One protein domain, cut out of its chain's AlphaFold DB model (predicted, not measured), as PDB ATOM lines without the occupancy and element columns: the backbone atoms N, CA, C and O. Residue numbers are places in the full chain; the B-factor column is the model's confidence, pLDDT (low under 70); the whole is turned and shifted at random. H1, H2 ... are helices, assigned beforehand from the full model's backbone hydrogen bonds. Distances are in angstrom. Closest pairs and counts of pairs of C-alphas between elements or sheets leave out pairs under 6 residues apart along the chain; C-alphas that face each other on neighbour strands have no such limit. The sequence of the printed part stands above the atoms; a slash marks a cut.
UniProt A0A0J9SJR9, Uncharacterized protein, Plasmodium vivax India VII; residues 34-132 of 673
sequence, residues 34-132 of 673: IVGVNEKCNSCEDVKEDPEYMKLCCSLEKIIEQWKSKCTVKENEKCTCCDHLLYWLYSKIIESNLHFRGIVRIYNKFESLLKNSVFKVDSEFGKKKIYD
ATOM      1  N   ILE A  34     -40.415 -21.761  12.088       82.25
ATOM      2  CA  ILE A  34     -41.666 -21.253  12.643       82.25
ATOM      3  C   ILE A  34     -42.819 -21.920  11.907       82.25
ATOM      4  O   ILE A  34     -42.926 -21.853  10.681       82.25
ATOM      5  N   VAL A  35     -43.670 -22.583  12.679       82.94
ATOM      6  CA  VAL A  35     -44.820 -23.306  12.152       82.94
ATOM      7  C   VAL A  35     -46.032 -22.401  11.976       82.94
ATOM      8  O   VAL A  35     -46.118 -21.318  12.554       82.94
ATOM      9  N   GLY A  36     -47.002 -22.862  11.188       74.88
ATOM     10  CA  GLY A  36     -48.329 -22.253  11.162       74.88
ATOM     11  C   GLY A  36     -49.130 -22.584  12.425       74.88
ATOM     12  O   GLY A  36     -48.894 -23.597  13.077       74.88
ATOM     13  N   VAL A  37     -50.140 -21.764  12.723       62.06
ATOM     14  CA  VAL A  37     -51.021 -21.902  13.903       62.06
ATOM     15  C   VAL A  37     -51.746 -23.261  13.970       62.06
ATOM     16  O   VAL A  37     -52.076 -23.741  15.047       62.06
ATOM     17  N   ASN A  38     -51.962 -23.913  12.823       63.91
ATOM     18  CA  ASN A  38     -52.698 -25.181  12.722       63.91
ATOM     19  C   ASN A  38     -51.799 -26.429  12.719       63.91
ATOM     20  O   ASN A  38     -52.297 -27.540  12.526       63.91
ATOM     21  N   GLU A  39     -50.483 -26.268  12.855       68.56
ATOM     22  CA  GLU A  39     -49.568 -27.401  12.816       68.56
ATOM     23  C   GLU A  39     -49.583 -28.150  14.153       68.56
ATOM     24  O   GLU A  39     -49.342 -27.574  15.210       68.56
ATOM     25  N   LYS A  40     -49.894 -29.449  14.108       65.00
ATOM     26  CA  LYS A  40     -49.886 -30.308  15.296       65.00
ATOM     27  C   LYS A  40     -48.480 -30.837  15.533       65.00
ATOM     28  O   LYS A  40     -47.862 -31.370  14.614       65.00
ATOM     29  N   CYS A  41     -48.014 -30.744  16.770       74.88
ATOM     30  CA  CYS A  41     -46.781 -31.373  17.213       74.88
ATOM     31  C   CYS A  41     -47.050 -32.190  18.480       74.88
ATOM     32  O   CYS A  41     -47.781 -31.757  19.373       74.88
ATOM     33  N   ASN A  42     -46.481 -33.395  18.534       70.75
ATOM     34  CA  ASN A  42     -46.826 -34.414  19.529       70.75
ATOM     35  C   ASN A  42     -46.517 -33.965  20.961       70.75
ATOM     36  O   ASN A  42     -47.138 -34.432  21.914       70.75
ATOM     37  N   SER A  43     -45.536 -33.079  21.131       69.56
ATOM     38  CA  SER A  43     -45.039 -32.721  22.450       69.56
ATOM     39  C   SER A  43     -45.760 -31.516  23.068       69.56
ATOM     40  O   SER A  43     -45.556 -31.262  24.258       69.56
ATOM     41  N   CYS A  44     -46.597 -30.791  22.319       76.12
ATOM     42  CA  CYS A  44     -47.291 -29.582  22.787       76.12
ATOM     43  C   CYS A  44     -48.814 -29.734  22.908       76.12
ATOM     44  O   CYS A  44     -49.500 -28.734  23.094       76.12
ATOM     45  N   GLU A  45     -49.362 -30.948  22.791       60.47
ATOM     46  CA  GLU A  45     -50.815 -31.147  22.778       60.47
ATOM     47  C   GLU A  45     -51.471 -30.866  24.143       60.47
ATOM     48  O   GLU A  45     -51.425 -31.686  25.057       60.47
ATOM     49  N   ASP A  46     -52.160 -29.726  24.232       58.97
ATOM     50  CA  ASP A  46     -53.257 -29.466  25.165       58.97
ATOM     51  C   ASP A  46     -54.441 -28.869  24.374       58.97
ATOM     52  O   ASP A  46     -54.306 -27.890  23.644       58.97
ATOM     53  N   VAL A  47     -55.630 -29.469  24.501       50.97
ATOM     54  CA  VAL A  47     -56.778 -29.330  23.565       50.97
ATOM     55  C   VAL A  47     -57.478 -27.950  23.606       50.97
ATOM     56  O   VAL A  47     -58.446 -27.727  22.882       50.97
ATOM     57  N   LYS A  48     -57.035 -27.010  24.451       60.09
ATOM     58  CA  LYS A  48     -57.720 -25.720  24.701       60.09
ATOM     59  C   LYS A  48     -56.781 -24.517  24.855       60.09
ATOM     60  O   LYS A  48     -57.160 -23.542  25.496       60.09
ATOM     61  N   GLU A  49     -55.555 -24.602  24.355       64.56
ATOM     62  CA  GLU A  49     -54.570 -23.537  24.563       64.56
ATOM     63  C   GLU A  49     -54.545 -22.486  23.453       64.56
ATOM     64  O   GLU A  49     -55.012 -22.707  22.336       64.56
ATOM     65  N   ASP A  50     -53.977 -21.338  23.822       73.75
ATOM     66  CA  ASP A  50     -53.724 -20.174  22.980       73.75
ATOM     67  C   ASP A  50     -53.069 -20.576  21.638       73.75
ATOM     68  O   ASP A  50     -52.034 -21.258  21.629       73.75
ATOM     69  N   PRO A  51     -53.642 -20.166  20.491       80.75
ATOM     70  CA  PRO A  51     -53.067 -20.436  19.179       80.75
ATOM     71  C   PRO A  51     -51.604 -19.977  19.036       80.75
ATOM     72  O   PRO A  51     -50.800 -20.671  18.405       80.75
ATOM     73  N   GLU A  52     -51.222 -18.852  19.652       84.56
ATOM     74  CA  GLU A  52     -49.840 -18.360  19.620       84.56
ATOM     75  C   GLU A  52     -48.916 -19.195  20.522       84.56
ATOM     76  O   GLU A  52     -47.767 -19.460  20.151       84.56
ATOM     77  N   TYR A  53     -49.419 -19.714  21.652       86.31
ATOM     78  CA  TYR A  53     -48.687 -20.694  22.464       86.31
ATOM     79  C   TYR A  53     -48.355 -21.940  21.641       86.31
ATOM     80  O   TYR A  53     -47.194 -22.356  21.596       86.31
ATOM     81  N   MET A  54     -49.357 -22.519  20.970       85.12
ATOM     82  CA  MET A  54     -49.188 -23.741  20.178       85.12
ATOM     83  C   MET A  54     -48.152 -23.550  19.072       85.12
ATOM     84  O   MET A  54     -47.223 -24.348  18.932       85.12
ATOM     85  N   LYS A  55     -48.256 -22.437  18.345       88.00
ATOM     86  CA  LYS A  55     -47.311 -22.046  17.301       88.00
ATOM     87  C   LYS A  55     -45.879 -21.939  17.823       88.00
ATOM     88  O   LYS A  55     -44.972 -22.538  17.239       88.00
ATOM     89  N   LEU A  56     -45.644 -21.218  18.924       89.94
ATOM     90  CA  LEU A  56     -44.293 -21.080  19.479       89.94
ATOM     91  C   LEU A  56     -43.763 -22.414  20.021       89.94
ATOM     92  O   LEU A  56     -42.607 -22.763  19.781       89.94
ATOM     93  N   CYS A  57     -44.610 -23.182  20.703       89.12
ATOM     94  CA  CYS A  57     -44.253 -24.477  21.271       89.12
ATOM     95  C   CYS A  57     -43.811 -25.475  20.189       89.12
ATOM     96  O   CYS A  57     -42.729 -26.056  20.286       89.12
ATOM     97  N   CYS A  58     -44.591 -25.613  19.117       88.69
ATOM     98  CA  CYS A  58     -44.251 -26.501  18.008       88.69
ATOM     99  C   CYS A  58     -43.021 -26.025  17.225       88.69
ATOM    100  O   CYS A  58     -42.205 -26.841  16.793       88.69
ATOM    101  N   SER A  59     -42.844 -24.708  17.084       90.56
ATOM    102  CA  SER A  59     -41.631 -24.144  16.481       90.56
ATOM    103  C   SER A  59     -40.386 -24.519  17.294       90.56
ATOM    104  O   SER A  59     -39.373 -24.926  16.728       90.56
ATOM    105  N   LEU A  60     -40.470 -24.441  18.627       89.06
ATOM    106  CA  LEU A  60     -39.393 -24.854  19.530       89.06
ATOM    107  C   LEU A  60     -39.071 -26.342  19.406       89.06
ATOM    108  O   LEU A  60     -37.897 -26.696  19.342       89.06
ATOM    109  N   GLU A  61     -40.085 -27.206  19.354       87.31
ATOM    110  CA  GLU A  61     -39.896 -28.649  19.175       87.31
ATOM    111  C   GLU A  61     -39.086 -28.946  17.906       87.31
ATOM    112  O   GLU A  61     -38.024 -29.562  17.995       87.31
ATOM    113  N   LYS A  62     -39.490 -28.388  16.757       87.81
ATOM    114  CA  LYS A  62     -38.765 -28.550  15.484       87.81
ATOM    115  C   LYS A  62     -37.332 -28.024  15.531       87.81
ATOM    116  O   LYS A  62     -36.416 -28.658  15.003       87.81
ATOM    117  N   ILE A  63     -37.123 -26.861  16.153       87.88
ATOM    118  CA  ILE A  63     -35.787 -26.270  16.314       87.88
ATOM    119  C   ILE A  63     -34.880 -27.211  17.110       87.88
ATOM    120  O   ILE A  63     -33.734 -27.432  16.716       87.88
ATOM    121  N   ILE A  64     -35.385 -27.777  18.211       84.06
ATOM    122  CA  ILE A  64     -34.618 -28.684  19.068       84.06
ATOM    123  C   ILE A  64     -34.344 -30.024  18.373       84.06
ATOM    124  O   ILE A  64     -33.222 -30.529  18.455       84.06
ATOM    125  N   GLU A  65     -35.310 -30.581  17.638       83.94
ATOM    126  CA  GLU A  65     -35.124 -31.812  16.852       83.94
ATOM    127  C   GLU A  65     -34.009 -31.673  15.807       83.94
ATOM    128  O   GLU A  65     -33.188 -32.577  15.626       83.94
ATOM    129  N   GLN A  66     -33.935 -30.517  15.144       82.62
ATOM    130  CA  GLN A  66     -32.938 -30.235  14.110       82.62
ATOM    131  C   GLN A  66     -31.673 -29.572  14.656       82.62
ATOM    132  O   GLN A  66     -30.813 -29.132  13.896       82.62
ATOM    133  N   TRP A  67     -31.508 -29.490  15.971       80.62
ATOM    134  CA  TRP A  67     -30.532 -28.573  16.541       80.62
ATOM    135  C   TRP A  67     -29.082 -28.832  16.110       80.62
ATOM    136  O   TRP A  67     -28.317 -27.888  15.918       80.62
ATOM    137  N   LYS A  68     -28.694 -30.098  15.891       75.62
ATOM    138  CA  LYS A  68     -27.346 -30.452  15.401       75.62
ATOM    139  C   LYS A  68     -26.996 -29.800  14.060       75.62
ATOM    140  O   LYS A  68     -25.826 -29.524  13.830       75.62
ATOM    141  N   SER A  69     -27.971 -29.587  13.176       76.12
ATOM    142  CA  SER A  69     -27.746 -28.890  11.904       76.12
ATOM    143  C   SER A  69     -27.859 -27.370  12.042       76.12
ATOM    144  O   SER A  69     -27.333 -26.642  11.205       76.12
ATOM    145  N   LYS A  70     -28.525 -26.884  13.097       75.00
ATOM    146  CA  LYS A  70     -28.742 -25.453  13.358       75.00
ATOM    147  C   LYS A  70     -27.580 -24.804  14.116       75.00
ATOM    148  O   LYS A  70     -27.227 -23.672  13.808       75.00
ATOM    149  N   CYS A  71     -26.959 -25.506  15.066       75.25
ATOM    150  CA  CYS A  71     -25.770 -25.039  15.782       75.25
ATOM    151  C   CYS A  71     -24.503 -25.682  15.201       75.25
ATOM    152  O   CYS A  71     -24.178 -26.827  15.506       75.25
ATOM    153  N   THR A  72     -23.770 -24.931  14.377       65.25
ATOM    154  CA  THR A  72     -22.540 -25.380  13.692       65.25
ATOM    155  C   THR A  72     -21.254 -25.112  14.485       65.25
ATOM    156  O   THR A  72     -20.153 -25.264  13.957       65.25
ATOM    157  N   VAL A  73     -21.378 -24.681  15.743       63.12
ATOM    158  CA  VAL A  73     -20.259 -24.305  16.619       63.12
ATOM    159  C   VAL A  73     -19.536 -25.559  17.147       63.12
ATOM    160  O   VAL A  73     -20.161 -26.597  17.375       63.12
ATOM    161  N   LYS A  74     -18.207 -25.484  17.329       54.84
ATOM    162  CA  LYS A  74     -17.367 -26.611  17.783       54.84
ATOM    163  C   LYS A  74     -17.802 -27.123  19.167       54.84
ATOM    164  O   LYS A  74     -18.276 -26.363  20.007       54.84
ATOM    165  N   GLU A  75     -17.599 -28.418  19.441       47.16
ATOM    166  CA  GLU A  75     -18.075 -29.074  20.675       47.16
ATOM    167  C   GLU A  75     -17.545 -28.476  21.994       47.16
ATOM    168  O   GLU A  75     -18.130 -28.719  23.047       47.16
ATOM    169  N   ASN A  76     -16.460 -27.707  21.946       45.03
ATOM    170  CA  ASN A  76     -15.838 -27.012  23.074       45.03
ATOM    171  C   ASN A  76     -16.386 -25.587  23.320       45.03
ATOM    172  O   ASN A  76     -16.059 -24.992  24.338       45.03
ATOM    173  N   GLU A  77     -17.260 -25.073  22.446       52.81
ATOM    174  CA  GLU A  77     -17.941 -23.764  22.536       52.81
ATOM    175  C   GLU A  77     -19.478 -23.934  22.705       52.81
ATOM    176  O   GLU A  77     -20.275 -23.029  22.445       52.81
ATOM    177  N   LYS A  78     -19.912 -25.124  23.158       50.53
ATOM    178  CA  LYS A  78     -21.307 -25.621  23.189       50.53
ATOM    179  C   LYS A  78     -22.360 -24.687  23.809       50.53
ATOM    180  O   LYS A  78     -23.523 -24.803  23.432       50.53
ATOM    181  N   CYS A  79     -22.011 -23.774  24.719       60.25
ATOM    182  CA  CYS A  79     -22.998 -22.887  25.358       60.25
ATOM    183  C   CYS A  79     -23.271 -21.569  24.613       60.25
ATOM    184  O   CYS A  79     -24.252 -20.903  24.940       60.25
ATOM    185  N   THR A  80     -22.516 -21.232  23.563       67.69
ATOM    186  CA  THR A  80     -22.767 -20.015  22.772       67.69
ATOM    187  C   THR A  80     -24.099 -20.103  22.017       67.69
ATOM    188  O   THR A  80     -24.925 -19.200  22.109       67.69
ATOM    189  N   CYS A  81     -24.386 -21.212  21.324       74.44
ATOM    190  CA  CYS A  81     -25.682 -21.390  20.647       74.44
ATOM    191  C   CYS A  81     -26.865 -21.481  21.627       74.44
ATOM    192  O   CYS A  81     -27.971 -21.077  21.279       74.44
ATOM    193  N   CYS A  82     -26.653 -22.021  22.834       75.06
ATOM    194  CA  CYS A  82     -27.695 -22.140  23.858       75.06
ATOM    195  C   CYS A  82     -28.154 -20.768  24.346       75.06
ATOM    196  O   CYS A  82     -29.349 -20.535  24.513       75.06
ATOM    197  N   ASP A  83     -27.205 -19.855  24.545       76.06
ATOM    198  CA  ASP A  83     -27.534 -18.485  24.899       76.06
ATOM    199  C   ASP A  83     -28.260 -17.795  23.744       76.06
ATOM    200  O   ASP A  83     -29.338 -17.250  23.957       76.06
ATOM    201  N   HIS A  84     -27.772 -17.915  22.506       79.44
ATOM    202  CA  HIS A  84     -28.482 -17.364  21.349       79.44
ATOM    203  C   HIS A  84     -29.915 -17.906  21.218       79.44
ATOM    204  O   HIS A  84     -30.828 -17.114  20.988       79.44
ATOM    205  N   LEU A  85     -30.141 -19.209  21.428       83.19
ATOM    206  CA  LEU A  85     -31.483 -19.803  21.448       83.19
ATOM    207  C   LEU A  85     -32.375 -19.189  22.523       83.19
ATOM    208  O   LEU A  85     -33.558 -18.963  22.294       83.19
ATOM    209  N   LEU A  86     -31.817 -18.948  23.707       83.88
ATOM    210  CA  LEU A  86     -32.549 -18.378  24.824       83.88
ATOM    211  C   LEU A  86     -32.966 -16.928  24.539       83.88
ATOM    212  O   LEU A  86     -34.132 -16.598  24.735       83.88
ATOM    213  N   TYR A  87     -32.071 -16.082  24.017       81.56
ATOM    214  CA  TYR A  87     -32.431 -14.714  23.606       81.56
ATOM    215  C   TYR A  87     -33.388 -14.701  22.407       81.56
ATOM    216  O   TYR A  87     -34.287 -13.857  22.342       81.56
ATOM    217  N   TRP A  88     -33.272 -15.672  21.497       85.56
ATOM    218  CA  TRP A  88     -34.272 -15.883  20.453       85.56
ATOM    219  C   TRP A  88     -35.636 -16.224  21.064       85.56
ATOM    220  O   TRP A  88     -36.639 -15.611  20.712       85.56
ATOM    221  N   LEU A  89     -35.686 -17.131  22.042       87.88
ATOM    222  CA  LEU A  89     -36.923 -17.480  22.734       87.88
ATOM    223  C   LEU A  89     -37.516 -16.275  23.472       87.88
ATOM    224  O   LEU A  89     -38.715 -16.038  23.374       87.88
ATOM    225  N   TYR A  90     -36.700 -15.477  24.161       85.31
ATOM    226  CA  TYR A  90     -37.153 -14.232  24.791       85.31
ATOM    227  C   TYR A  90     -37.793 -13.289  23.777       85.31
ATOM    228  O   TYR A  90     -38.868 -12.749  24.026       85.31
ATOM    229  N   SER A  91     -37.164 -13.152  22.610       79.94
ATOM    230  CA  SER A  91     -37.691 -12.369  21.493       79.94
ATOM    231  C   SER A  91     -39.063 -12.878  21.065       79.94
ATOM    232  O   SER A  91     -39.998 -12.091  20.949       79.94
ATOM    233  N   LYS A  92     -39.219 -14.198  20.925       86.50
ATOM    234  CA  LYS A  92     -40.496 -14.809  20.549       86.50
ATOM    235  C   LYS A  92     -41.564 -14.731  21.628       86.50
ATOM    236  O   LYS A  92     -42.719 -14.531  21.279       86.50
ATOM    237  N   ILE A  93     -41.213 -14.814  22.908       84.62
ATOM    238  CA  ILE A  93     -42.158 -14.594  24.012       84.62
ATOM    239  C   ILE A  93     -42.695 -13.156  23.976       84.62
ATOM    240  O   ILE A  93     -43.898 -12.954  24.116       84.62
ATOM    241  N   ILE A  94     -41.821 -12.170  23.739       77.56
ATOM    242  CA  ILE A  94     -42.212 -10.761  23.601       77.56
ATOM    243  C   ILE A  94     -43.114 -10.560  22.374       77.56
ATOM    244  O   ILE A  94     -44.141  -9.897  22.485       77.56
ATOM    245  N   GLU A  95     -42.727 -11.114  21.222       78.12
ATOM    246  CA  GLU A  95     -43.421 -10.948  19.935       78.12
ATOM    247  C   GLU A  95     -44.780 -11.657  19.893       78.12
ATOM    248  O   GLU A  95     -45.725 -11.123  19.324       78.12
ATOM    249  N   SER A  96     -44.887 -12.840  20.506       78.75
ATOM    250  CA  SER A  96     -46.110 -13.655  20.464       78.75
ATOM    251  C   SER A  96     -47.189 -13.155  21.427       78.75
ATOM    252  O   SER A  96     -48.310 -13.637  21.353       78.75
ATOM    253  N   ASN A  97     -46.850 -12.226  22.336       75.88
ATOM    254  CA  ASN A  97     -47.758 -11.672  23.346       75.88
ATOM    255  C   ASN A  97     -48.610 -12.761  24.025       75.88
ATOM    256  O   ASN A  97     -49.832 -12.725  23.999       75.88
ATOM    257  N   LEU A  98     -47.960 -13.782  24.581       81.12
ATOM    258  CA  LEU A  98     -48.676 -14.929  25.136       81.12
ATOM    259  C   LEU A  98     -49.434 -14.559  26.415       81.12
ATOM    260  O   LEU A  98     -49.026 -13.681  27.186       81.12
ATOM    261  N   HIS A  99     -50.487 -15.318  26.718       78.75
ATOM    262  CA  HIS A  99     -51.048 -15.326  28.067       78.75
ATOM    263  C   HIS A  99     -49.992 -15.733  29.096       78.75
ATOM    264  O   HIS A  99     -49.105 -16.549  28.825       78.75
ATOM    265  N   PHE A 100     -50.138 -15.229  30.322       76.81
ATOM    266  CA  PHE A 100     -49.216 -15.512  31.421       76.81
ATOM    267  C   PHE A 100     -48.967 -17.024  31.614       76.81
ATOM    268  O   PHE A 100     -47.826 -17.489  31.676       76.81
ATOM    269  N   ARG A 101     -50.047 -17.818  31.605       79.62
ATOM    270  CA  ARG A 101     -49.996 -19.287  31.666       79.62
ATOM    271  C   ARG A 101     -49.234 -19.898  30.483       79.62
ATOM    272  O   ARG A 101     -48.479 -20.853  30.672       79.62
ATOM    273  N   GLY A 102     -49.395 -19.328  29.290       83.94
ATOM    274  CA  GLY A 102     -48.679 -19.721  28.077       83.94
ATOM    275  C   GLY A 102     -47.166 -19.559  28.229       83.94
ATOM    276  O   GLY A 102     -46.427 -20.499  27.946       83.94
ATOM    277  N   ILE A 103     -46.695 -18.436  28.784       85.81
ATOM    278  CA  ILE A 103     -45.259 -18.193  29.034       85.81
ATOM    279  C   ILE A 103     -44.679 -19.252  29.983       85.81
ATOM    280  O   ILE A 103     -43.655 -19.874  29.684       85.81
ATOM    281  N   VAL A 104     -45.360 -19.517  31.107       84.62
ATOM    282  CA  VAL A 104     -44.977 -20.576  32.062       84.62
ATOM    283  C   VAL A 104     -44.885 -21.928  31.367       84.62
ATOM    284  O   VAL A 104     -43.920 -22.673  31.555       84.62
ATOM    285  N   ARG A 105     -45.848 -22.257  30.512       85.81
ATOM    286  CA  ARG A 105     -45.844 -23.518  29.772       85.81
ATOM    287  C   ARG A 105     -44.722 -23.601  28.746       85.81
ATOM    288  O   ARG A 105     -44.089 -24.652  28.675       85.81
ATOM    289  N   ILE A 106     -44.430 -22.521  28.017       88.69
ATOM    290  CA  ILE A 106     -43.318 -22.462  27.060       88.69
ATOM    291  C   ILE A 106     -42.000 -22.772  27.762       88.69
ATOM    292  O   ILE A 106     -41.286 -23.673  27.329       88.69
ATOM    293  N   TYR A 107     -41.700 -22.114  28.885       87.12
ATOM    294  CA  TYR A 107     -40.450 -22.370  29.605       87.12
ATOM    295  C   TYR A 107     -40.338 -23.800  30.131       87.12
ATOM    296  O   TYR A 107     -39.265 -24.401  30.060       87.12
ATOM    297  N   ASN A 108     -41.425 -24.368  30.656       83.25
ATOM    298  CA  ASN A 108     -41.406 -25.752  31.130       83.25
ATOM    299  C   ASN A 108     -41.263 -26.753  29.986       83.25
ATOM    300  O   ASN A 108     -40.531 -27.735  30.116       83.25
ATOM    301  N   LYS A 109     -41.923 -26.497  28.851       85.62
ATOM    302  CA  LYS A 109     -41.776 -27.343  27.672       85.62
ATOM    303  C   LYS A 109     -40.364 -27.271  27.121       85.62
ATOM    304  O   LYS A 109     -39.759 -28.309  26.878       85.62
ATOM    305  N   PHE A 110     -39.834 -26.067  26.972       84.88
ATOM    306  CA  PHE A 110     -38.483 -25.843  26.496       84.88
ATOM    307  C   PHE A 110     -37.449 -26.564  27.370       84.88
ATOM    308  O   PHE A 110     -36.602 -27.281  26.846       84.88
ATOM    309  N   GLU A 111     -37.579 -26.493  28.700       81.19
ATOM    310  CA  GLU A 111     -36.732 -27.257  29.623       81.19
ATOM    311  C   GLU A 111     -36.842 -28.777  29.398       81.19
ATOM    312  O   GLU A 111     -35.829 -29.476  29.364       81.19
ATOM    313  N   SER A 112     -38.058 -29.300  29.219       82.06
ATOM    314  CA  SER A 112     -38.278 -30.721  28.925       82.06
ATOM    315  C   SER A 112     -37.656 -31.149  27.593       82.06
ATOM    316  O   SER A 112     -37.060 -32.224  27.533       82.06
ATOM    317  N   LEU A 113     -37.787 -30.336  26.543       81.00
ATOM    318  CA  LEU A 113     -37.202 -30.604  25.226       81.00
ATOM    319  C   LEU A 113     -35.673 -30.619  25.308       81.00
ATOM    320  O   LEU A 113     -35.030 -31.525  24.785       81.00
ATOM    321  N   LEU A 114     -35.096 -29.663  26.036       77.88
ATOM    322  CA  LEU A 114     -33.659 -29.578  26.253       77.88
ATOM    323  C   LEU A 114     -33.105 -30.780  27.032       77.88
ATOM    324  O   LEU A 114     -32.080 -31.321  26.631       77.88
ATOM    325  N   LYS A 115     -33.787 -31.262  28.080       75.81
ATOM    326  CA  LYS A 115     -33.363 -32.464  28.835       75.81
ATOM    327  C   LYS A 115     -33.289 -33.727  27.975       75.81
ATOM    328  O   LYS A 115     -32.431 -34.573  28.210       75.81
ATOM    329  N   ASN A 116     -34.182 -33.850  26.997       70.50
ATOM    330  CA  ASN A 116     -34.256 -35.009  26.105       70.50
ATOM    331  C   ASN A 116     -33.336 -34.886  24.881       70.50
ATOM    332  O   ASN A 116     -33.192 -35.833  24.108       70.50
ATOM    333  N   SER A 117     -32.736 -33.717  24.683       68.88
ATOM    334  CA  SER A 117     -31.862 -33.440  23.552       68.88
ATOM    335  C   SER A 117     -30.421 -33.905  23.812       68.88
ATOM    336  O   SER A 117     -30.038 -34.268  24.921       68.88
ATOM    337  N   VAL A 118     -29.572 -33.858  22.779       62.97
ATOM    338  CA  VAL A 118     -28.129 -34.173  22.898       62.97
ATOM    339  C   VAL A 118     -27.380 -33.156  23.779       62.97
ATOM    340  O   VAL A 118     -26.234 -33.384  24.172       62.97
ATOM    341  N   PHE A 119     -28.031 -32.046  24.135       60.38
ATOM    342  CA  PHE A 119     -27.541 -31.104  25.123       60.38
ATOM    343  C   PHE A 119     -27.674 -31.737  26.505       60.38
ATOM    344  O   PHE A 119     -28.763 -31.815  27.065       60.38
ATOM    345  N   LYS A 120     -26.546 -32.142  27.098       54.22
ATOM    346  CA  LYS A 120     -26.448 -32.261  28.558       54.22
ATOM    347  C   LYS A 120     -26.520 -30.844  29.120       54.22
ATOM    348  O   LYS A 120     -25.496 -30.244  29.422       54.22
ATOM    349  N   VAL A 121     -27.717 -30.263  29.104       52.97
ATOM    350  CA  VAL A 121     -27.949 -28.919  29.612       52.97
ATOM    351  C   VAL A 121     -27.621 -28.945  31.092       52.97
ATOM    352  O   VAL A 121     -28.157 -29.765  31.837       52.97
ATOM    353  N   ASP A 122     -26.690 -28.080  31.483       53.59
ATOM    354  CA  ASP A 122     -26.311 -27.941  32.874       53.59
ATOM    355  C   ASP A 122     -27.541 -27.552  33.702       53.59
ATOM    356  O   ASP A 122     -28.437 -26.831  33.244       53.59
ATOM    357  N   SER A 123     -27.566 -28.020  34.944       52.19
ATOM    358  CA  SER A 123     -28.574 -27.703  35.961       52.19
ATOM    359  C   SER A 123     -28.858 -26.194  36.098       52.19
ATOM    360  O   SER A 123     -29.934 -25.789  36.544       52.19
ATOM    361  N   GLU A 124     -27.932 -25.350  35.638       56.06
ATOM    362  CA  GLU A 124     -28.012 -23.893  35.630       56.06
ATOM    363  C   GLU A 124     -28.991 -23.290  34.620       56.06
ATOM    364  O   GLU A 124     -29.417 -22.154  34.802       56.06
ATOM    365  N   PHE A 125     -29.417 -24.006  33.575       58.38
ATOM    366  CA  PHE A 125     -30.329 -23.421  32.577       58.38
ATOM    367  C   PHE A 125     -31.704 -23.095  33.155       58.38
ATOM    368  O   PHE A 125     -32.344 -22.120  32.763       58.38
ATOM    369  N   GLY A 126     -32.125 -23.865  34.161       55.53
ATOM    370  CA  GLY A 126     -33.289 -23.527  34.953       55.53
ATOM    371  C   GLY A 126     -33.188 -22.099  35.500       55.53
ATOM    372  O   GLY A 126     -34.185 -21.399  35.441       55.53
ATOM    373  N   LYS A 127     -32.011 -21.645  35.959       58.88
ATOM    374  CA  LYS A 127     -31.769 -20.303  36.536       58.88
ATOM    375  C   LYS A 127     -32.014 -19.148  35.557       58.88
ATOM    376  O   LYS A 127     -32.074 -18.005  35.982       58.88
ATOM    377  N   LYS A 128     -32.210 -19.436  34.266       73.31
ATOM    378  CA  LYS A 128     -32.406 -18.436  33.212       73.31
ATOM    379  C   LYS A 128     -33.879 -18.218  32.820       73.31
ATOM    380  O   LYS A 128     -34.139 -17.597  31.803       73.31
ATOM    381  N   LYS A 129     -34.874 -18.733  33.553       81.31
ATOM    382  CA  LYS A 129     -36.293 -18.421  33.262       81.31
ATOM    383  C   LYS A 129     -36.623 -17.008  33.741       81.31
ATOM    384  O   LYS A 129     -36.419 -16.706  34.913       81.31
ATOM    385  N   ILE A 130     -37.162 -16.172  32.857       83.31
ATOM    386  CA  ILE A 130     -37.503 -14.780  33.161       83.31
ATOM    387  C   ILE A 130     -38.924 -14.518  32.679       83.31
ATOM    388  O   ILE A 130     -39.222 -14.639  31.496       83.31
ATOM    389  N   TYR A 131     -39.801 -14.162  33.608       81.50
ATOM    390  CA  TYR A 131     -41.210 -13.880  33.321       81.50
ATOM    391  C   TYR A 131     -41.494 -12.389  33.221       81.50
ATOM    392  O   TYR A 131     -42.466 -11.980  32.587       81.50
ATOM    393  N   ASP A 132     -40.631 -11.576  33.828       79.50
ATOM    394  CA  ASP A 132     -40.687 -10.139  33.684       79.50
ATOM    395  C   ASP A 132     -40.304  -9.755  32.249       79.50
ATOM    396  O   ASP A 132     -39.136  -9.721  31.857       79.50
TER     397      ASP A 132
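This is residues 34 to 132 of the 673 residues of an uncharacterized protein of Plasmodium vivax India VII (UniProt A0A0J9SJR9). Three long helices, H1, H3 and H4, form an up-and-down bundle, each running against the one before it, with short H5 beside H4 and tiny H2 beyond the end of H1. The printed part has 99 residues with five named helices, H1 to H5, and no named strand: all helix. It is compact, radius of gyration of the C-alphas 13.3 A, spanning 41 by 28 by 21 A.

Start at H3, residues 79 to 96; its residues 92 to 96 alone touch H1, residues 51 to 65, opposite ways, closest C-alphas Ser 96 and Glu 52, 6.1 A. H1 touches H4, residues 100 to 116, the same way at a shallow tilt of 14 degrees, closest C-alphas Tyr 53 and Gly 102, 5.7 A. H5, residues 123 to 128, is near H3; 0 of 2 O i to N i+4 pairs but 2 of 3 O i to N i+3 pairs are within hydrogen-bond range. H2, residues 67 to 70, is apart from H3.

Find C-alpha 51 at (-53.067, -20.436, 19.179); H1 runs 21.4 A from there. H3 runs 25.4 A, H4 25.1 A; H5 ends at (-32.406, -18.436, 33.212).

The printed part has no cut; pLDDT is under 70 at 30 residues, among them 117 to 127.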